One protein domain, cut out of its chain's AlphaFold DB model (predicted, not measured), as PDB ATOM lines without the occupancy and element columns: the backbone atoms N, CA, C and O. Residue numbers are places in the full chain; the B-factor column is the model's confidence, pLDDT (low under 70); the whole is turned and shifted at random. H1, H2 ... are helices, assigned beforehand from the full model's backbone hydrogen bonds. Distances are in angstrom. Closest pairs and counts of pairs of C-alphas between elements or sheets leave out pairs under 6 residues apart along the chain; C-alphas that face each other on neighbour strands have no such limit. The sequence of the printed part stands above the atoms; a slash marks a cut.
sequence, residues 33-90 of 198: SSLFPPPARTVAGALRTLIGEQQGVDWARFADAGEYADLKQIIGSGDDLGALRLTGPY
ATOM      1  N   SER A  33    -163.604 236.919  33.969       64.69
ATOM      2  CA  SER A  33    -162.681 237.392  34.999       64.69
ATOM      3  C   SER A  33    -161.241 237.013  34.639       64.69
ATOM      4  O   SER A  33    -160.959 235.873  34.270       64.69
ATOM      5  N   SER A  34    -160.331 237.991  34.710       73.44
ATOM      6  CA  SER A  34    -158.896 237.769  34.498       73.44
ATOM      7  C   SER A  34    -158.214 237.364  35.809       73.44
ATOM      8  O   SER A  34    -158.367 238.044  36.839       73.44
ATOM      9  N   LEU A  35    -157.431 236.285  35.769       77.94
ATOM     10  CA  LEU A  35    -156.587 235.828  36.871       77.94
ATOM     11  C   LEU A  35    -155.389 236.770  37.053       77.94
ATOM     12  O   LEU A  35    -154.715 237.155  36.103       77.94
ATOM     13  N   PHE A  36    -155.146 237.177  38.296       77.62
ATOM     14  CA  PHE A  36    -154.004 238.006  38.674       77.62
ATOM     15  C   PHE A  36    -153.545 237.598  40.085       77.62
ATOM     16  O   PHE A  36    -154.401 237.552  40.972       77.62
ATOM     17  N   PRO A  37    -152.251 237.314  40.315       80.56
ATOM     18  CA  PRO A  37    -151.146 237.419  39.355       80.56
ATOM     19  C   PRO A  37    -151.308 236.424  38.188       80.56
ATOM     20  O   PRO A  37    -152.124 235.502  38.290       80.56
ATOM     21  N   PRO A  38    -150.588 236.616  37.069       84.31
ATOM     22  CA  PRO A  38    -150.585 235.651  35.976       84.31
ATOM     23  C   PRO A  38    -150.285 234.237  36.495       84.31
ATOM     24  O   PRO A  38    -149.414 234.088  37.359       84.31
ATOM     25  N   PRO A  39    -150.942 233.182  35.983       87.25
ATOM     26  CA  PRO A  39    -150.593 231.821  36.361       87.25
ATOM     27  C   PRO A  39    -149.124 231.526  36.037       87.25
ATOM     28  O   PRO A  39    -148.658 231.797  34.927       87.25
ATOM     29  N   ALA A  40    -148.397 230.921  36.981       88.56
ATOM     30  CA  ALA A  40    -146.964 230.666  36.813       88.56
ATOM     31  C   ALA A  40    -146.642 229.818  35.580       88.56
ATOM     32  O   ALA A  40    -145.690 230.104  34.859       88.56
ATOM     33  N   ARG A  41    -147.495 228.830  35.288       87.62
ATOM     34  CA  ARG A  41    -147.380 227.991  34.090       87.62
ATOM     35  C   ARG A  41    -147.512 228.789  32.794       87.62
ATOM     36  O   ARG A  41    -146.808 228.489  31.840       87.62
ATOM     37  N   THR A  42    -148.368 229.810  32.760       89.00
ATOM     38  CA  THR A  42    -148.544 230.658  31.574       89.00
ATOM     39  C   THR A  42    -147.292 231.489  31.308       89.00
ATOM     40  O   THR A  42    -146.804 231.504  30.181       89.00
ATOM     41  N   VAL A  43    -146.727 232.120  32.343       89.44
ATOM     42  CA  VAL A  43    -145.480 232.897  32.212       89.44
ATOM     43  C   VAL A  43    -144.302 231.987  31.854       89.44
ATOM     44  O   VAL A  43    -143.508 232.323  30.980       89.44
ATOM     45  N   ALA A  44    -144.221 230.803  32.469       89.88
ATOM     46  CA  ALA A  44    -143.226 229.795  32.121       89.88
ATOM     47  C   ALA A  44    -143.340 229.359  30.654       89.88
ATOM     48  O   ALA A  44    -142.329 229.283  29.965       89.88
ATOM     49  N   GLY A  45    -144.558 229.114  30.163       90.56
ATOM     50  CA  GLY A  45    -144.815 228.782  28.762       90.56
ATOM     51  C   GLY A  45    -144.328 229.873  27.811       90.56
ATOM     52  O   GLY A  45    -143.563 229.577  26.901       90.56
ATOM     53  N   ALA A  46    -144.681 231.134  28.078       90.94
ATOM     54  CA  ALA A  46    -144.231 232.267  27.270       90.94
ATOM     55  C   ALA A  46    -142.696 232.367  27.208       90.94
ATOM     56  O   ALA A  46    -142.133 232.579  26.136       90.94
ATOM     57  N   LEU A  47    -142.010 232.159  28.337       91.25
ATOM     58  CA  LEU A  47    -140.549 232.170  28.379       91.25
ATOM     59  C   LEU A  47    -139.935 230.999  27.596       91.25
ATOM     60  O   LEU A  47    -138.973 231.196  26.858       91.25
ATOM     61  N   ARG A  48    -140.495 229.790  27.723       91.56
ATOM     62  CA  ARG A  48    -140.045 228.606  26.968       91.56
ATOM     63  C   ARG A  48    -140.199 228.820  25.464       91.56
ATOM     64  O   ARG A  48    -139.274 228.515  24.715       91.56
ATOM     65  N   THR A  49    -141.330 229.381  25.035       91.81
ATOM     66  CA  THR A  49    -141.565 229.740  23.633       91.81
ATOM     67  C   THR A  49    -140.558 230.780  23.158       91.81
ATOM     68  O   THR A  49    -139.917 230.562  22.141       91.81
ATOM     69  N   LEU A  50    -140.322 231.849  23.922       91.81
ATOM     70  CA  LEU A  50    -139.329 232.862  23.553       91.81
ATOM     71  C   LEU A  50    -137.922 232.268  23.378       91.81
ATOM     72  O   LEU A  50    -137.249 232.567  22.393       91.81
ATOM     73  N   ILE A  51    -137.482 231.409  24.304       91.69
ATOM     74  CA  ILE A  51    -136.178 230.736  24.201       91.69
ATOM     75  C   ILE A  51    -136.130 229.861  22.942       91.69
ATOM     76  O   ILE A  51    -135.143 229.907  22.215       91.69
ATOM     77  N   GLY A  52    -137.180 229.084  22.660       92.56
ATOM     78  CA  GLY A  52    -137.223 228.246  21.461       92.56
ATOM     79  C   GLY A  52    -137.227 229.048  20.158       92.56
ATOM     80  O   GLY A  52    -136.504 228.699  19.230       92.56
ATOM     81  N   GLU A  53    -137.957 230.163  20.097       93.31
ATOM     82  CA  GLU A  53    -137.964 231.046  18.925       93.31
ATOM     83  C   GLU A  53    -136.591 231.678  18.674       93.31
ATOM     84  O   GLU A  53    -136.128 231.708  17.536       93.31
ATOM     85  N   GLN A  54    -135.891 232.104  19.729       92.12
ATOM     86  CA  GLN A  54    -134.519 232.615  19.614       92.12
ATOM     87  C   GLN A  54    -133.525 231.561  19.105       92.12
ATOM     88  O   GLN A  54    -132.495 231.920  18.540       92.12
ATOM     89  N   GLN A  55    -133.833 230.275  19.290       91.12
ATOM     90  CA  GLN A  55    -133.047 229.148  18.784       91.12
ATOM     91  C   GLN A  55    -133.555 228.623  17.429       91.12
ATOM     92  O   GLN A  55    -133.029 227.634  16.925       91.12
ATOM     93  N   GLY A  56    -134.566 229.264  16.827       92.19
ATOM     94  CA  GLY A  56    -135.098 228.890  15.515       92.19
ATOM     95  C   GLY A  56    -135.856 227.560  15.492       92.19
ATOM     96  O   GLY A  56    -135.834 226.871  14.476       92.19
ATOM     97  N   VAL A  57    -136.498 227.176  16.601       92.50
ATOM     98  CA  VAL A  57    -137.270 225.928  16.697       92.50
ATOM     99  C   VAL A  57    -138.435 225.899  15.710       92.50
ATOM    100  O   VAL A  57    -139.273 226.801  15.696       92.50
ATOM    101  N   ASP A  58    -138.559 224.793  14.973       92.19
ATOM    102  CA  ASP A  58    -139.813 224.417  14.321       92.19
ATOM    103  C   ASP A  58    -140.741 223.726  15.333       92.19
ATOM    104  O   ASP A  58    -140.581 222.550  15.677       92.19
ATOM    105  N   TRP A  59    -141.738 224.464  15.824       89.69
ATOM    106  CA  TRP A  59    -142.670 223.975  16.841       89.69
ATOM    107  C   TRP A  59    -143.523 222.789  16.387       89.69
ATOM    108  O   TRP A  59    -143.924 221.990  17.233       89.69
ATOM    109  N   ALA A  60    -143.777 222.637  15.082       88.44
ATOM    110  CA  ALA A  60    -144.522 221.491  14.564       88.44
ATOM    111  C   ALA A  60    -143.728 220.186  14.729       88.44
ATOM    112  O   ALA A  60    -144.313 219.123  14.927       88.44
ATOM    113  N   ARG A  61    -142.395 220.289  14.703       88.44
ATOM    114  CA  ARG A  61    -141.452 219.172  14.849       88.44
ATOM    115  C   ARG A  61    -140.899 219.038  16.262       88.44
ATOM    116  O   ARG A  61    -140.281 218.036  16.605       88.44
ATOM    117  N   PHE A  62    -141.159 220.013  17.131       87.69
ATOM    118  CA  PHE A  62    -140.664 220.000  18.506       87.69
ATOM    119  C   PHE A  62    -141.194 218.816  19.329       87.69
ATOM    120  O   PHE A  62    -140.581 218.451  20.324       87.69
ATOM    121  N   ALA A  63    -142.288 218.157  18.939       82.94
ATOM    122  CA  ALA A  63    -142.739 216.935  19.609       82.94
ATOM    123  C   ALA A  63    -141.815 215.721  19.351       82.94
ATOM    124  O   ALA A  63    -141.745 214.820  20.187       82.94
ATOM    125  N   ASP A  64    -141.045 215.719  18.258       84.62
ATOM    126  CA  ASP A  64    -140.286 214.552  17.801       84.62
ATOM    127  C   ASP A  64    -139.080 214.262  18.700       84.62
ATOM    128  O   ASP A  64    -138.231 215.121  18.933       84.62
ATOM    129  N   ALA A  65    -138.980 213.037  19.222       70.56
ATOM    130  CA  ALA A  65    -138.060 212.694  20.313       70.56
ATOM    131  C   ALA A  65    -136.567 212.938  20.009       70.56
ATOM    132  O   ALA A  65    -135.807 213.235  20.927       70.56
ATOM    133  N   GLY A  66    -136.149 212.815  18.744       77.25
ATOM    134  CA  GLY A  66    -134.752 212.997  18.333       77.25
ATOM    135  C   GLY A  66    -134.372 214.437  17.981       77.25
ATOM    136  O   GLY A  66    -133.190 214.771  17.994       77.25
ATOM    137  N   GLU A  67    -135.346 215.295  17.677       85.25
ATOM    138  CA  GLU A  67    -135.098 216.680  17.279       85.25
ATOM    139  C   GLU A  67    -135.115 217.593  18.514       85.25
ATOM    140  O   GLU A  67    -135.926 217.421  19.431       85.25
ATOM    141  N   TYR A  68    -134.197 218.564  18.551       89.94
ATOM    142  CA  TYR A  68    -134.058 219.529  19.650       89.94
ATOM    143  C   TYR A  68    -133.826 218.896  21.035       89.94
ATOM    144  O   TYR A  68    -134.204 219.489  22.045       89.94
ATOM    145  N   ALA A  69    -133.211 217.709  21.109       89.88
ATOM    146  CA  ALA A  69    -132.976 216.992  22.368       89.88
ATOM    147  C   ALA A  69    -132.262 217.863  23.422       89.88
ATOM    148  O   ALA A  69    -132.726 217.952  24.559       89.88
ATOM    149  N   ASP A  70    -131.206 218.576  23.025       91.12
ATOM    150  CA  ASP A  70    -130.454 219.471  23.916       91.12
ATOM    151  C   ASP A  70    -131.325 220.621  24.432       91.12
ATOM    152  O   ASP A  70    -131.324 220.949  25.618       91.12
ATOM    153  N   LEU A  71    -132.144 221.211  23.560       91.50
ATOM    154  CA  LEU A  71    -133.037 222.294  23.948       91.50
ATOM    155  C   LEU A  71    -134.154 221.798  24.875       91.50
ATOM    156  O   LEU A  71    -134.473 222.470  25.854       91.50
ATOM    157  N   LYS A  72    -134.708 220.607  24.631       91.75
ATOM    158  CA  LYS A  72    -135.696 219.967  25.515       91.75
ATOM    159  C   LYS A  72    -135.128 219.678  26.897       91.75
ATOM    160  O   LYS A  72    -135.851 219.819  27.874       91.75
ATOM    161  N   GLN A  73    -133.844 219.347  27.017       91.69
ATOM    162  CA  GLN A  73    -133.213 219.232  28.334       91.69
ATOM    163  C   GLN A  73    -133.189 220.572  29.076       91.69
ATOM    164  O   GLN A  73    -133.291 220.590  30.299       91.69
ATOM    165  N   ILE A  74    -133.099 221.697  28.362       91.56
ATOM    166  CA  ILE A  74    -133.074 223.036  28.959       91.56
ATOM    167  C   ILE A  74    -134.488 223.507  29.309       91.56
ATOM    168  O   ILE A  74    -134.765 223.777  30.475       91.56
ATOM    169  N   ILE A  75    -135.378 223.612  28.318       91.56
ATOM    170  CA  ILE A  75    -136.708 224.225  28.471       91.56
ATOM    171  C   ILE A  75    -137.832 223.208  28.698       91.56
ATOM    172  O   ILE A  75    -138.985 223.610  28.837       91.56
ATOM    173  N   GLY A  76    -137.530 221.911  28.717       90.62
ATOM    174  CA  GLY A  76    -138.500 220.827  28.877       90.62
ATOM    175  C   GLY A  76    -139.411 220.616  27.665       90.62
ATOM    176  O   GLY A  76    -139.364 221.352  26.677       90.62
ATOM    177  N   SER A  77    -140.354 219.680  27.787       85.44
ATOM    178  CA  SER A  77    -141.420 219.422  26.804       85.44
ATOM    179  C   SER A  77    -142.761 219.154  27.485       85.44
ATOM    180  O   SER A  77    -142.788 218.410  28.458       85.44
ATOM    181  N   GLY A  78    -143.873 219.694  26.973       81.81
ATOM    182  CA  GLY A  78    -145.205 219.452  27.548       81.81
ATOM    183  C   GLY A  78    -145.243 219.740  29.056       81.81
ATOM    184  O   GLY A  78    -145.018 220.883  29.470       81.81
ATOM    185  N   ASP A  79    -145.472 218.688  29.850       77.62
ATOM    186  CA  ASP A  79    -145.512 218.717  31.320       77.62
ATOM    187  C   ASP A  79    -144.132 218.696  32.007       77.62
ATOM    188  O   ASP A  79    -144.038 218.971  33.203       77.62
ATOM    189  N   ASP A  80    -143.059 218.413  31.267       84.25
ATOM    190  CA  ASP A  80    -141.686 218.513  31.754       84.25
ATOM    191  C   ASP A  80    -141.149 219.943  31.581       84.25
ATOM    192  O   ASP A  80    -141.323 220.580  30.533       84.25
ATOM    193  N   LEU A  81    -140.485 220.442  32.624       81.31
ATOM    194  CA  LEU A  81    -139.830 221.752  32.668       81.31
ATOM    195  C   LEU A  81    -138.332 221.676  32.333       81.31
ATOM    196  O   LEU A  81    -137.694 222.722  32.215       81.31
ATOM    197  N   GLY A  82    -137.771 220.473  32.180       89.81
ATOM    198  CA  GLY A  82    -136.351 220.273  31.911       89.81
ATOM    199  C   GLY A  82    -135.476 220.802  33.051       89.81
ATOM    200  O   GLY A  82    -135.793 220.665  34.239       89.81
ATOM    201  N   ALA A  83    -134.356 221.431  32.703       91.44
ATOM    202  CA  ALA A  83    -133.418 222.042  33.639       91.44
ATOM    203  C   ALA A  83    -133.848 223.445  34.096       91.44
ATOM    204  O   ALA A  83    -133.355 223.931  35.116       91.44
ATOM    205  N   LEU A  84    -134.777 224.098  33.391       88.12
ATOM    206  CA  LEU A  84    -135.235 225.438  33.732       88.12
ATOM    207  C   LEU A  84    -135.879 225.449  35.129       88.12
ATOM    208  O   LEU A  84    -136.758 224.648  35.460       88.12
ATOM    209  N   ARG A  85    -135.424 226.369  35.982       88.44
ATOM    210  CA  ARG A  85    -135.983 226.612  37.317       88.44
ATOM    211  C   ARG A  85    -136.486 228.044  37.366       88.44
ATOM    212  O   ARG A  85    -135.706 228.984  37.274       88.44
ATOM    213  N   LEU A  86    -137.800 228.199  37.484       87.25
ATOM    214  CA  LEU A  86    -138.460 229.499  37.515       87.25
ATOM    215  C   LEU A  86    -139.050 229.743  38.898       87.25
ATOM    216  O   LEU A  86    -139.773 228.905  39.430       87.25
ATOM    217  N   THR A  87    -138.770 230.916  39.456       87.44
ATOM    218  CA  THR A  87    -139.378 231.396  40.699       87.44
ATOM    219  C   THR A  87    -140.277 232.587  40.390       87.44
ATOM    220  O   THR A  87    -139.809 233.566  39.807       87.44
ATOM    221  N   GLY A  88    -141.545 232.526  40.792       83.12
ATOM    222  CA  GLY A  88    -142.544 233.559  40.513       83.12
ATOM    223  C   GLY A  88    -143.740 233.014  39.726       83.12
ATOM    224  O   GLY A  88    -143.983 231.804  39.758       83.12
ATOM    225  N   PRO A  89    -144.495 233.876  39.022       89.81
ATOM    226  CA  PRO A  89    -144.264 235.301  38.788       89.81
ATOM    227  C   PRO A  89    -144.540 236.155  40.025       89.81
ATOM    228  O   PRO A  89    -145.359 235.806  40.872       89.81
ATOM    229  N   TYR A  90    -143.872 237.304  40.094       90.19
ATOM    230  CA  TYR A  90    -144.104 238.308  41.127       90.19
ATOM    231  C   TYR A  90    -144.552 239.611  40.468       90.19
ATOM    232  O   TYR A  90    -143.838 240.100  39.589       90.19
TER     233      TYR A  90
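This is residues 33 to 90 of the 198 residues of the protein "CRISPR-associated protein (Cas_Cmr3)" of Thiocystis violascens (strain ATCC 17096 / DSM 198 / 6111) (UniProt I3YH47). Little regular structure is found here: a longer helix, H1, a short helix, H2, folded back at a slant over its later part, and long loops. A wide loop, residues 55 to 68, joins the two, and the final stretch returns from H2 towards the beginning of H1. The printed part has 58 residues, 22 of them in the named helices H1 then H2; there is no named strand, and the class is all helix. It is only just loose, close to compact, with a radius of gyration of the C-alphas of 12.5 A; its elongated outline spans 39 by 21 by 20 A.

Start with H1, residues 40 to 54, then go on to H2, residues 69 to 75. They form a helical hairpin and only just touch, with 3 pairs of C-alphas within 8 A; H1 touches with residues 48 to 52 alone. Look at the closest C-alphas, Arg 48 and Ile 75, 5.7 A apart. The helices run opposite ways at a steep tilt of 43 degrees. In both, every O i to N i+4 pair is within hydrogen-bond range.

Find C-alpha 40 at (-146.964, 230.666, 36.813); from there H1 runs 21.3 A to C-alpha 54. H2 runs 10.2 A and ends at C-alpha 75, (-136.708, 224.225, 28.471).

The farthest C-alphas, Ser 33 and Gly 66, are 40.7 A apart. The printed part has no cut, the link from H1 to H2 is long, and residue 33 is under pLDDT 70.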